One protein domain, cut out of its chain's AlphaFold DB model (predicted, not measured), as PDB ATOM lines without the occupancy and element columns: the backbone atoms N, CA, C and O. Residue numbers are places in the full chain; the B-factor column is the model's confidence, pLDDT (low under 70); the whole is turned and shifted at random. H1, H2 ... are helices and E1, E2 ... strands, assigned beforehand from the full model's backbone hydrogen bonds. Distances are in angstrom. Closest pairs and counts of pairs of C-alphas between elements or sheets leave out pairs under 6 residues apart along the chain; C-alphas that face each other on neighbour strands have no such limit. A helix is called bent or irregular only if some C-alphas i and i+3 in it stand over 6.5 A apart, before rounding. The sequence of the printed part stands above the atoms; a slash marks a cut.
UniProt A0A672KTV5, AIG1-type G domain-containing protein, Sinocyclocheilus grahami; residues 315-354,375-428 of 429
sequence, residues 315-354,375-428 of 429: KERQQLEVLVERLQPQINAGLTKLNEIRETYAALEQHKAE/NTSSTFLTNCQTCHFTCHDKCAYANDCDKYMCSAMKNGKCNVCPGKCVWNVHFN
ATOM      1  N   LYS A 315      48.671  45.717   8.220       80.31
ATOM      2  CA  LYS A 315      47.446  46.231   7.602       80.31
ATOM      3  C   LYS A 315      46.429  45.120   7.348       80.31
ATOM      4  O   LYS A 315      45.250  45.297   7.654       80.31
ATOM      5  N   GLU A 316      46.857  43.980   6.808       83.88
ATOM      6  CA  GLU A 316      45.965  42.840   6.567       83.88
ATOM      7  C   GLU A 316      45.386  42.280   7.866       83.88
ATOM      8  O   GLU A 316      44.190  41.991   7.941       83.88
ATOM      9  N   ARG A 317      46.203  42.189   8.919       83.06
ATOM     10  CA  ARG A 317      45.745  41.750  10.236       83.06
ATOM     11  C   ARG A 317      44.676  42.675  10.806       83.06
ATOM     12  O   ARG A 317      43.645  42.187  11.257       83.06
ATOM     13  N   GLN A 318      44.868  43.990  10.724       81.38
ATOM     14  CA  GLN A 318      43.865  44.948  11.192       81.38
ATOM     15  C   GLN A 318      42.544  44.822  10.409       81.38
ATOM     16  O   GLN A 318      41.462  44.926  10.984       81.38
ATOM     17  N   GLN A 319      42.612  44.551   9.098       85.94
ATOM     18  CA  GLN A 319      41.419  44.266   8.289       85.94
ATOM     19  C   GLN A 319      40.704  42.983   8.749       85.94
ATOM     20  O   GLN A 319      39.473  42.958   8.813       85.94
ATOM     21  N   LEU A 320      41.459  41.927   9.076       87.81
ATOM     22  CA  LEU A 320      40.912  40.665   9.584       87.81
ATOM     23  C   LEU A 320      40.276  40.824  10.966       87.81
ATOM     24  O   LEU A 320      39.191  40.297  11.188       87.81
ATOM     25  N   GLU A 321      40.910  41.562  11.875       86.62
ATOM     26  CA  GLU A 321      40.377  41.820  13.216       86.62
ATOM     27  C   GLU A 321      39.023  42.536  13.141       86.62
ATOM     28  O   GLU A 321      38.053  42.074  13.742       86.62
ATOM     29  N   VAL A 322      38.910  43.582  12.309       86.06
ATOM     30  CA  VAL A 322      37.624  44.256  12.068       86.06
ATOM     31  C   VAL A 322      36.595  43.289  11.484       86.06
ATOM     32  O   VAL A 322      35.453  43.270  11.937       86.06
ATOM     33  N   LEU A 323      36.971  42.457  10.510       86.50
ATOM     34  CA  LEU A 323      36.051  41.476   9.931       86.50
ATOM     35  C   LEU A 323      35.525  40.498  10.994       86.50
ATOM     36  O   LEU A 323      34.317  40.284  11.079       86.50
ATOM     37  N   VAL A 324      36.413  39.936  11.819       87.38
ATOM     38  CA  VAL A 324      36.066  38.976  12.877       87.38
ATOM     39  C   VAL A 324      35.159  39.614  13.925       87.38
ATOM     40  O   VAL A 324      34.118  39.042  14.247       87.38
ATOM     41  N   GLU A 325      35.481  40.823  14.398       85.25
ATOM     42  CA  GLU A 325      34.620  41.553  15.335       85.25
ATOM     43  C   GLU A 325      33.211  41.782  14.762       85.25
ATOM     44  O   GLU A 325      32.221  41.720  15.492       85.25
ATOM     45  N   ARG A 326      33.093  42.030  13.449       83.69
ATOM     46  CA  ARG A 326      31.799  42.271  12.787       83.69
ATOM     47  C   ARG A 326      31.042  41.000  12.404       83.69
ATOM     48  O   ARG A 326      29.847  41.091  12.115       83.69
ATOM     49  N   LEU A 327      31.676  39.827  12.420       84.94
ATOM     50  CA  LEU A 327      30.989  38.550  12.196       84.94
ATOM     51  C   LEU A 327      30.106  38.163  13.386       84.94
ATOM     52  O   LEU A 327      29.014  37.637  13.190       84.94
ATOM     53  N   GLN A 328      30.531  38.468  14.613       84.75
ATOM     54  CA  GLN A 328      29.790  38.113  15.825       84.75
ATOM     55  C   GLN A 328      28.342  38.653  15.858       84.75
ATOM     56  O   GLN A 328      27.424  37.851  16.050       84.75
ATOM     57  N   PRO A 329      28.073  39.956  15.628       81.06
ATOM     58  CA  PRO A 329      26.699  40.455  15.588       81.06
ATOM     59  C   PRO A 329      25.885  39.875  14.423       81.06
ATOM     60  O   PRO A 329      24.681  39.687  14.573       81.06
ATOM     61  N   GLN A 330      26.515  39.540  13.291       82.62
ATOM     62  CA  GLN A 330      25.827  38.909  12.156       82.62
ATOM     63  C   GLN A 330      25.395  37.475  12.470       82.62
ATOM     64  O   GLN A 330      24.276  37.090  12.141       82.62
ATOM     65  N   ILE A 331      26.248  36.703  13.151       87.88
ATOM     66  CA  ILE A 331      25.904  35.359  13.634       87.88
ATOM     67  C   ILE A 331      24.718  35.448  14.595       87.88
ATOM     68  O   ILE A 331      23.744  34.719  14.424       87.88
ATOM     69  N   ASN A 332      24.757  36.379  15.551       86.81
ATOM     70  CA  ASN A 332      23.660  36.574  16.498       86.81
ATOM     71  C   ASN A 332      22.356  36.965  15.787       86.81
ATOM     72  O   ASN A 332      21.328  36.355  16.051       86.81
ATOM     73  N   ALA A 333      22.400  37.912  14.844       83.25
ATOM     74  CA  ALA A 333      21.228  38.306  14.062       83.25
ATOM     75  C   ALA A 333      20.657  37.136  13.240       83.25
ATOM     76  O   ALA A 333      19.443  36.947  13.190       83.25
ATOM     77  N   GLY A 334      21.525  36.318  12.634       87.38
ATOM     78  CA  GLY A 334      21.123  35.111  11.914       87.38
ATOM     79  C   GLY A 334      20.458  34.074  12.822       87.38
ATOM     80  O   GLY A 334      19.422  33.519  12.461       87.38
ATOM     81  N   LEU A 335      21.006  33.845  14.019       90.25
ATOM     82  CA  LEU A 335      20.425  32.943  15.019       90.25
ATOM     83  C   LEU A 335      19.072  33.450  15.534       90.25
ATOM     84  O   LEU A 335      18.130  32.664  15.623       90.25
ATOM     85  N   THR A 336      18.942  34.752  15.806       88.06
ATOM     86  CA  THR A 336      17.661  35.369  16.180       88.06
ATOM     87  C   THR A 336      16.631  35.197  15.069       88.06
ATOM     88  O   THR A 336      15.531  34.721  15.335       88.06
ATOM     89  N   LYS A 337      16.992  35.475  13.809       87.88
ATOM     90  CA  LYS A 337      16.070  35.307  12.676       87.88
ATOM     91  C   LYS A 337      15.637  33.852  12.485       87.88
ATOM     92  O   LYS A 337      14.482  33.597  12.157       87.88
ATOM     93  N   LEU A 338      16.536  32.891  12.708       90.62
ATOM     94  CA  LEU A 338      16.195  31.464  12.676       90.62
ATOM     95  C   LEU A 338      15.186  31.086  13.766       90.62
ATOM     96  O   LEU A 338      14.305  30.267  13.505       90.62
ATOM     97  N   ASN A 339      15.296  31.672  14.958       88.88
ATOM     98  CA  ASN A 339      14.310  31.469  16.017       88.88
ATOM     99  C   ASN A 339      12.961  32.107  15.661       88.88
ATOM    100  O   ASN A 339      11.960  31.403  15.726       88.88
ATOM    101  N   GLU A 340      12.935  33.348  15.159       88.19
ATOM    102  CA  GLU A 340      11.694  34.000  14.695       88.19
ATOM    103  C   GLU A 340      10.972  33.161  13.626       88.19
ATOM    104  O   GLU A 340       9.754  32.991  13.671       88.19
ATOM    105  N   ILE A 341      11.715  32.590  12.666       88.94
ATOM    106  CA  ILE A 341      11.146  31.713  11.628       88.94
ATOM    107  C   ILE A 341      10.549  30.445  12.248       88.94
ATOM    108  O   ILE A 341       9.481  30.004  11.826       88.94
ATOM    109  N   ARG A 342      11.220  29.845  13.239       90.19
ATOM    110  CA  ARG A 342      10.718  28.647  13.928       90.19
ATOM    111  C   ARG A 342       9.451  28.934  14.723       90.19
ATOM    112  O   ARG A 342       8.525  28.135  14.659       90.19
ATOM    113  N   GLU A 343       9.411  30.052  15.437       88.19
ATOM    114  CA  GLU A 343       8.236  30.488  16.198       88.19
ATOM    115  C   GLU A 343       7.066  30.799  15.267       88.19
ATOM    116  O   GLU A 343       5.964  30.304  15.482       88.19
ATOM    117  N   THR A 344       7.332  31.504  14.165       86.12
ATOM    118  CA  THR A 344       6.345  31.762  13.109       86.12
ATOM    119  C   THR A 344       5.783  30.456  12.544       86.12
ATOM    120  O   THR A 344       4.572  30.296  12.432       86.12
ATOM    121  N   TYR A 345       6.645  29.490  12.216       88.75
ATOM    122  CA  TYR A 345       6.209  28.192  11.703       88.75
ATOM    123  C   TYR A 345       5.357  27.428  12.726       88.75
ATOM    124  O   TYR A 345       4.331  26.858  12.368       88.75
ATOM    125  N   ALA A 346       5.752  27.436  14.002       88.44
ATOM    126  CA  ALA A 346       4.986  26.800  15.070       88.44
ATOM    127  C   ALA A 346       3.604  27.448  15.257       88.44
ATOM    128  O   ALA A 346       2.617  26.728  15.398       88.44
ATOM    129  N   ALA A 347       3.525  28.781  15.201       85.50
ATOM    130  CA  ALA A 347       2.266  29.516  15.271       85.50
ATOM    131  C   ALA A 347       1.351  29.178  14.082       85.50
ATOM    132  O   ALA A 347       0.187  28.834  14.282       85.50
ATOM    133  N   LEU A 348       1.878  29.185  12.853       86.00
ATOM    134  CA  LEU A 348       1.110  28.794  11.665       86.00
ATOM    135  C   LEU A 348       0.563  27.366  11.784       86.00
ATOM    136  O   LEU A 348      -0.595  27.119  11.455       86.00
ATOM    137  N   GLU A 349       1.356  26.431  12.310       88.19
ATOM    138  CA  GLU A 349       0.905  25.048  12.465       88.19
ATOM    139  C   GLU A 349      -0.141  24.891  13.581       88.19
ATOM    140  O   GLU A 349      -1.058  24.079  13.455       88.19
ATOM    141  N   GLN A 350      -0.058  25.704  14.638       87.81
ATOM    142  CA  GLN A 350      -1.066  25.766  15.698       87.81
ATOM    143  C   GLN A 350      -2.400  26.349  15.198       87.81
ATOM    144  O   GLN A 350      -3.459  25.822  15.537       87.81
ATOM    145  N   HIS A 351      -2.363  27.395  14.370       86.19
ATOM    146  CA  HIS A 351      -3.553  28.095  13.864       86.19
ATOM    147  C   HIS A 351      -4.117  27.510  12.557       86.19
ATOM    148  O   HIS A 351      -5.006  28.088  11.936       86.19
ATOM    149  N   LYS A 352      -3.648  26.331  12.136       86.69
ATOM    150  CA  LYS A 352      -4.017  25.699  10.858       86.69
ATOM    151  C   LYS A 352      -5.524  25.537  10.649       86.69
ATOM    152  O   LYS A 352      -6.040  25.901   9.599       86.69
ATOM    153  N   ALA A 353      -6.239  25.058  11.666       85.19
ATOM    154  CA  ALA A 353      -7.690  24.875  11.590       85.19
ATOM    155  C   ALA A 353      -8.459  26.208  11.506       85.19
ATOM    156  O   ALA A 353      -9.516  26.274  10.884       85.19
ATOM    157  N   GLU A 354      -7.934  27.269  12.123       83.50
ATOM    158  CA  GLU A 354      -8.524  28.611  12.075       83.50
ATOM    159  C   GLU A 354      -8.304  29.256  10.704       83.50
ATOM    160  O   GLU A 354      -9.233  29.856  10.165       83.50
ATOM    161  N   ASN A 375      26.482  56.884  19.541       75.69
ATOM    162  CA  ASN A 375      27.877  56.598  19.821       75.69
ATOM    163  C   ASN A 375      28.357  57.433  21.017       75.69
ATOM    164  O   ASN A 375      28.276  58.661  21.001       75.69
ATOM    165  N   THR A 376      28.839  56.762  22.058       77.44
ATOM    166  CA  THR A 376      29.448  57.389  23.239       77.44
ATOM    167  C   THR A 376      30.963  57.197  23.278       77.44
ATOM    168  O   THR A 376      31.594  57.590  24.259       77.44
ATOM    169  N   SER A 377      31.555  56.559  22.264       72.50
ATOM    170  CA  SER A 377      33.001  56.379  22.188       72.50
ATOM    171  C   SER A 377      33.696  57.667  21.740       72.50
ATOM    172  O   SER A 377      33.117  58.530  21.083       72.50
ATOM    173  N   SER A 378      34.983  57.779  22.065       76.94
ATOM    174  CA  SER A 378      35.867  58.811  21.515       76.94
ATOM    175  C   SER A 378      36.360  58.477  20.097       76.94
ATOM    176  O   SER A 378      37.275  59.132  19.606       76.94
ATOM    177  N   THR A 379      35.830  57.418  19.476       81.62
ATOM    178  CA  THR A 379      36.243  56.919  18.160       81.62
ATOM    179  C   THR A 379      35.193  57.215  17.104       81.62
ATOM    180  O   THR A 379      34.016  57.425  17.392       81.62
ATOM    181  N   PHE A 380      35.633  57.205  15.856       89.38
ATOM    182  CA  PHE A 380      34.810  57.508  14.699       89.38
ATOM    183  C   PHE A 380      34.109  56.248  14.178       89.38
ATOM    184  O   PHE A 380      34.626  55.137  14.316       89.38
ATOM    185  N   LEU A 381      32.941  56.406  13.555       90.38
ATOM    186  CA  LEU A 381      32.196  55.297  12.956       90.38
ATOM    187  C   LEU A 381      32.428  55.239  11.446       90.38
ATOM    188  O   LEU A 381      32.738  56.234  10.799       90.38
ATOM    189  N   THR A 382      32.252  54.069  10.858       92.50
ATOM    190  CA  THR A 382      32.225  53.885   9.408       92.50
ATOM    191  C   THR A 382      30.929  53.171   9.063       92.50
ATOM    192  O   THR A 382      30.879  51.941   9.010       92.50
ATOM    193  N   ASN A 383      29.872  53.950   8.852       92.50
ATOM    194  CA  ASN A 383      28.528  53.463   8.562       92.50
ATOM    195  C   ASN A 383      28.255  53.499   7.064       92.50
ATOM    196  O   ASN A 383      28.381  54.549   6.442       92.50
ATOM    197  N   CYS A 384      27.875  52.361   6.486       93.38
ATOM    198  CA  CYS A 384      27.446  52.263   5.097       93.38
ATOM    199  C   CYS A 384      26.018  52.793   4.958       93.38
ATOM    200  O   CYS A 384      25.088  52.192   5.497       93.38
ATOM    201  N   GLN A 385      25.832  53.864   4.189       92.62
ATOM    202  CA  GLN A 385      24.509  54.459   3.968       92.62
ATOM    203  C   GLN A 385      23.662  53.674   2.966       92.62
ATOM    204  O   GLN A 385      22.445  53.793   2.962       92.62
ATOM    205  N   THR A 386      24.287  52.834   2.139       93.31
ATOM    206  CA  THR A 386      23.568  51.956   1.205       93.31
ATOM    207  C   THR A 386      23.011  50.714   1.897       93.31
ATOM    208  O   THR A 386      21.922  50.263   1.568       93.31
ATOM    209  N   CYS A 387      23.754  50.143   2.848       90.31
ATOM    210  CA  CYS A 387      23.329  48.942   3.576       90.31
ATOM    211  C   CYS A 387      22.708  49.248   4.944       90.31
ATOM    212  O   CYS A 387      22.270  48.314   5.607       90.31
ATOM    213  N   HIS A 388      22.737  50.509   5.389       87.44
ATOM    214  CA  HIS A 388      22.391  50.925   6.753       87.44
ATOM    215  C   HIS A 388      23.085  50.065   7.820       87.44
ATOM    216  O   HIS A 388      22.464  49.551   8.749       87.44
ATOM    217  N   PHE A 389      24.398  49.876   7.645       85.69
ATOM    218  CA  PHE A 389      25.200  48.920   8.409       85.69
ATOM    219  C   PHE A 389      26.477  49.566   8.957       85.69
ATOM    220  O   PHE A 389      27.200  50.234   8.215       85.69
ATOM    221  N   THR A 390      26.796  49.325  10.230       89.50
ATOM    222  CA  THR A 390      28.054  49.777  10.845       89.50
ATOM    223  C   THR A 390      29.200  48.847  10.484       89.50
ATOM    224  O   THR A 390      29.349  47.760  11.043       89.50
ATOM    225  N   CYS A 391      30.041  49.283   9.549       91.44
ATOM    226  CA  CYS A 391      31.158  48.492   9.043       91.44
ATOM    227  C   CYS A 391      32.373  48.505   9.980       91.44
ATOM    228  O   CYS A 391      33.159  47.564   9.973       91.44
ATOM    229  N   HIS A 392      32.552  49.576  10.756       90.50
ATOM    230  CA  HIS A 392      33.623  49.718  11.744       90.50
ATOM    231  C   HIS A 392      33.207  50.764  12.784       90.50
ATOM    232  O   HIS A 392      32.769  51.842  12.398       90.50
ATOM    233  N   ASP A 393      33.327  50.473  14.079       86.19
ATOM    234  CA  ASP A 393      32.905  51.369  15.171       86.19
ATOM    235  C   ASP A 393      34.070  52.028  15.940       86.19
ATOM    236  O   ASP A 393      33.870  52.941  16.745       86.19
ATOM    237  N   LYS A 394      35.307  51.602  15.662       86.00
ATOM    238  CA  LYS A 394      36.547  52.152  16.227       86.00
ATOM    239  C   LYS A 394      37.460  52.707  15.134       86.00
ATOM    240  O   LYS A 394      38.658  52.443  15.093       86.00
ATOM    241  N   CYS A 395      36.891  53.478  14.213       87.38
ATOM    242  CA  CYS A 395      37.657  54.112  13.150       87.38
ATOM    243  C   CYS A 395      38.514  55.263  13.707       87.38
ATOM    244  O   CYS A 395      38.069  56.025  14.564       87.38
ATOM    245  N   ALA A 396      39.737  55.404  13.194       84.75
ATOM    246  CA  ALA A 396      40.625  56.525  13.516       84.75
ATOM    247  C   ALA A 396      40.330  57.784  12.678       84.75
ATOM    248  O   ALA A 396      40.721  58.888  13.046       84.75
ATOM    249  N   TYR A 397      39.636  57.634  11.547       87.94
ATOM    250  CA  TYR A 397      39.475  58.696  10.556       87.94
ATOM    251  C   TYR A 397      38.206  59.513  10.803       87.94
ATOM    252  O   TYR A 397      37.094  59.029  10.572       87.94
ATOM    253  N   ALA A 398      38.393  60.760  11.245       88.12
ATOM    254  CA  ALA A 398      37.329  61.734  11.489       88.12
ATOM    255  C   ALA A 398      36.707  62.281  10.201       88.12
ATOM    256  O   ALA A 398      35.514  62.553  10.157       88.12
ATOM    257  N   ASN A 399      37.513  62.452   9.154       89.12
ATOM    258  CA  ASN A 399      37.059  62.984   7.879       89.12
ATOM    259  C   ASN A 399      36.483  61.856   7.013       89.12
ATOM    260  O   ASN A 399      37.134  60.828   6.807       89.12
ATOM    261  N   ASP A 400      35.279  62.051   6.477       91.75
ATOM    262  CA  ASP A 400      34.627  61.066   5.610       91.75
ATOM    263  C   ASP A 400      35.426  60.822   4.314       91.75
ATOM    264  O   ASP A 400      35.438  59.708   3.786       91.75
ATOM    265  N   CYS A 401      36.190  61.817   3.844       91.44
ATOM    266  CA  CYS A 401      37.090  61.661   2.699       91.44
ATOM    267  C   CYS A 401      38.232  60.669   2.950       91.44
ATOM    268  O   CYS A 401      38.765  60.128   1.987       91.44
ATOM    269  N   ASP A 402      38.580  60.394   4.208       91.75
ATOM    270  CA  ASP A 402      39.662  59.475   4.573       91.75
ATOM    271  C   ASP A 402      39.150  58.050   4.838       91.75
ATOM    272  O   ASP A 402      39.919  57.140   5.152       91.75
ATOM    273  N   LYS A 403      37.844  57.793   4.659       90.81
ATOM    274  CA  LYS A 403      37.249  56.472   4.922       90.81
ATOM    275  C   LYS A 403      37.760  55.374   4.001       90.81
ATOM    276  O   LYS A 403      37.679  54.211   4.386       90.81
ATOM    277  N   TYR A 404      38.359  55.696   2.854       91.62
ATOM    278  CA  TYR A 404      39.077  54.707   2.038       91.62
ATOM    279  C   TYR A 404      40.277  54.078   2.762       91.62
ATOM    280  O   TYR A 404      40.685  52.976   2.397       91.62
ATOM    281  N   MET A 405      40.827  54.751   3.782       89.06
ATOM    282  CA  MET A 405      41.902  54.239   4.635       89.06
ATOM    283  C   MET A 405      41.392  53.420   5.829       89.06
ATOM    284  O   MET A 405      42.189  52.827   6.555       89.06
ATOM    285  N   CYS A 406      40.076  53.375   6.065       91.44
ATOM    286  CA  CYS A 406      39.493  52.601   7.154       91.44
ATOM    287  C   CYS A 406      39.809  51.107   6.990       91.44
ATOM    288  O   CYS A 406      39.693  50.564   5.896       91.44
ATOM    289  N   SER A 407      40.105  50.411   8.090       91.12
ATOM    290  CA  SER A 407      40.434  48.976   8.091       91.12
ATOM    291  C   SER A 407      39.280  48.072   7.624       91.12
ATOM    292  O   SER A 407      39.499  46.924   7.266       91.12
ATOM    293  N   ALA A 408      38.048  48.582   7.537       92.44
ATOM    294  CA  ALA A 408      36.948  47.876   6.867       92.44
ATOM    295  C   ALA A 408      37.041  47.892   5.327       92.44
ATOM    296  O   ALA A 408      36.278  47.181   4.667       92.44
ATOM    297  N   MET A 409      37.926  48.712   4.750       93.56
ATOM    298  CA  MET A 409      38.092  48.879   3.309       93.56
ATOM    299  C   MET A 409      39.302  48.101   2.789       93.56
ATOM    300  O   MET A 409      40.391  48.143   3.365       93.56
ATOM    301  N   LYS A 410      39.139  47.446   1.638       90.56
ATOM    302  CA  LYS A 410      40.232  46.896   0.826       90.56
ATOM    303  C   LYS A 410      39.959  47.222  -0.637       90.56
ATOM    304  O   LYS A 410      38.847  47.055  -1.129       90.56
ATOM    305  N   ASN A 411      40.974  47.735  -1.333       89.56
ATOM    306  CA  ASN A 411      40.894  48.100  -2.754       89.56
ATOM    307  C   ASN A 411      39.701  49.025  -3.085       89.56
ATOM    308  O   ASN A 411      39.007  48.837  -4.082       89.56
ATOM    309  N   GLY A 412      39.429  50.002  -2.211       91.50
ATOM    310  CA  GLY A 412      38.357  50.990  -2.388       91.50
ATOM    311  C   GLY A 412      36.932  50.482  -2.132       91.50
ATOM    312  O   GLY A 412      35.983  51.247  -2.305       91.50
ATOM    313  N   LYS A 413      36.754  49.227  -1.708       95.06
ATOM    314  CA  LYS A 413      35.453  48.655  -1.337       95.06
ATOM    315  C   LYS A 413      35.454  48.204   0.115       95.06
ATOM    316  O   LYS A 413      36.500  47.883   0.667       95.06
ATOM    317  N   CYS A 414      34.275  48.175   0.718       94.38
ATOM    318  CA  CYS A 414      34.076  47.642   2.052       94.38
ATOM    319  C   CYS A 414      34.007  46.113   2.016       94.38
ATOM    320  O   CYS A 414      33.349  45.532   1.156       94.38
ATOM    321  N   ASN A 415      34.650  45.468   2.983       91.88
ATOM    322  CA  ASN A 415      34.677  44.008   3.103       91.88
ATOM    323  C   ASN A 415      33.653  43.490   4.120       91.88
ATOM    324  O   ASN A 415      33.494  42.282   4.264       91.88
ATOM    325  N   VAL A 416      33.014  44.407   4.852       91.50
ATOM    326  CA  VAL A 416      32.158  44.111   6.002       91.50
ATOM    327  C   VAL A 416      30.676  44.215   5.649       91.50
ATOM    328  O   VAL A 416      29.908  43.334   6.021       91.50
ATOM    329  N   CYS A 417      30.247  45.282   4.963       90.69
ATOM    330  CA  CYS A 417      28.829  45.424   4.630       90.69
ATOM    331  C   CYS A 417      28.378  44.357   3.615       90.69
ATOM    332  O   CYS A 417      29.155  43.994   2.724       90.69
ATOM    333  N   PRO A 418      27.105  43.918   3.671       87.56
ATOM    334  CA  PRO A 418      26.575  42.889   2.773       87.56
ATOM    335  C   PRO A 418      26.759  43.212   1.284       87.56
ATOM    336  O   PRO A 418      27.047  42.328   0.480       87.56
ATOM    337  N   GLY A 419      26.635  44.491   0.916       90.75
ATOM    338  CA  GLY A 419      26.740  44.955  -0.469       90.75
ATOM    339  C   GLY A 419      28.167  45.160  -0.987       90.75
ATOM    340  O   GLY A 419      28.326  45.535  -2.147       90.75
ATOM    341  N   LYS A 420      29.204  44.967  -0.155       94.00
ATOM    342  CA  LYS A 420      30.609  45.290  -0.479       94.00
ATOM    343  C   LYS A 420      30.770  46.669  -1.138       94.00
ATOM    344  O   LYS A 420      31.460  46.836  -2.149       94.00
ATOM    345  N   CYS A 421      30.057  47.648  -0.586       96.31
ATOM    346  CA  CYS A 421      29.881  48.967  -1.176       96.31
ATOM    347  C   CYS A 421      31.209  49.728  -1.281       96.31
ATOM    348  O   CYS A 421      32.137  49.504  -0.505       96.31
ATOM    349  N   VAL A 422      31.298  50.650  -2.241       96.69
ATOM    350  CA  VAL A 422      32.461  51.536  -2.412       96.69
ATOM    351  C   VAL A 422      32.666  52.421  -1.173       96.69
ATOM    352  O   VAL A 422      31.722  52.758  -0.462       96.69
ATOM    353  N   TRP A 423      33.912  52.775  -0.866       95.25
ATOM    354  CA  TRP A 423      34.249  53.481   0.375       95.25
ATOM    355  C   TRP A 423      33.509  54.821   0.551       95.25
ATOM    356  O   TRP A 423      33.166  55.169   1.674       95.25
ATOM    357  N   ASN A 424      33.213  55.542  -0.535       95.12
ATOM    358  CA  ASN A 424      32.650  56.899  -0.506       95.12
ATOM    359  C   ASN A 424      31.153  56.968  -0.152       95.12
ATOM    360  O   ASN A 424      30.599  58.060  -0.093       95.12
ATOM    361  N   VAL A 425      30.502  55.826   0.090       96.06
ATOM    362  CA  VAL A 425      29.156  55.773   0.692       96.06
ATOM    363  C   VAL A 425      29.191  55.510   2.205       96.06
ATOM    364  O   VAL A 425      28.159  55.182   2.797       96.06
ATOM    365  N   HIS A 426      30.373  55.607   2.828       95.25
ATOM    366  CA  HIS A 426      30.562  55.375   4.256       95.25
ATOM    367  C   HIS A 426      30.898  56.657   5.017       95.25
ATOM    368  O   HIS A 426      31.804  57.384   4.620       95.25
ATOM    369  N   PHE A 427      30.204  56.888   6.134       93.81
ATOM    370  CA  PHE A 427      30.257  58.147   6.887       93.81
ATOM    371  C   PHE A 427      30.258  57.917   8.405       93.81
ATOM    372  O   PHE A 427      29.969  56.817   8.879       93.81
ATOM    373  N   ASN A 428      30.557  58.971   9.164       87.06
ATOM    374  CA  ASN A 428      30.683  58.966  10.628       87.06
ATOM    375  C   ASN A 428      29.391  58.985  11.471       87.06
ATOM    376  O   ASN A 428      29.500  59.015  12.695       87.06
TER     377      ASN A 428
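AT A GLANCE: This is residues 315 to 354 and 375 to 428 of the 429 residues of the protein "AIG1-type G domain-containing protein" of Sinocyclocheilus grahami (UniProt A0A672KTV5). A small hairpin of two strands, E1 and E2, sits in a compact body with the short helix H2 and the unnamed stretch 406 to 428, and one long helix, H1, passes E2 with its residues 322 to 326 and then runs out into a long arm, residues 328 to 354, of which 328 to 350 belong to H1, that sticks out and stands free. The printed part has 94 residues with two named helices and two named strands, in the order H1, E1, E2, H2; the sheet, E1 - E2, is antiparallel and the class is mixed, helices and strands. The whole is loose, with a radius of gyration of the C-alphas of 17.7 A, and spans 59 by 29 by 24 A, its length made by the arm.

HOW THE PARTS SIT: E1, residues 380 to 384, and E2, residues 389 to 395, form an antiparallel hairpin, with 160 degrees between their directions. N 382 and O 392 are within hydrogen-bond range at 2.8 A, as are N 395 and O 380 at 2.8 A. Residues 383 to 384 of E1 also pair, antiparallel, with residues 426 to 427. The closest C-alphas of E1 and H2, residues 400 to 405, are those of Thr 382 and Lys 403, 7.2 A apart. The closest C-alphas of E2 and H1, residues 315 to 350, are those of Val 322 and His 392, 6.8 A apart. H1 and H2 are apart. In H1, 29 of 32 O i to N i+4 pairs are within hydrogen-bond range; in H2, 0 of 2, beside 2 of 3 O i to N i+3 pairs.

IN THESE COORDINATES: H1 runs 53.3 A from C-alpha 315 at (47.446, 46.231, 7.602) to C-alpha 350 at (-1.066, 25.766, 15.698). It is neither bent nor irregular, but only just: C-alphas 326 and 329 are 6.1 A apart. E1 measures 13.2 A and E2 14.3 A. H2, 10.0 A long, ends with C-alpha 405 at (41.902, 54.239, 4.635) and is irregular, C-alphas 401 and 404 being 7.3 A apart.

THE WHOLE: The two C-alphas farthest apart, those of Lys 315 and Ala 353, are 59.3 A apart. Residues 355 to 374 are not printed, and C-alphas 354 and 375 stand 46.6 A apart across the cut, in the link from H1 to E1. The links E1 to E2 and E2 to H2 are tight. Without the free stretch, the body of 67 residues spans 25 by 24 by 20 A. The mean pLDDT of the printed part is 88.3, and no printed residue is under 70.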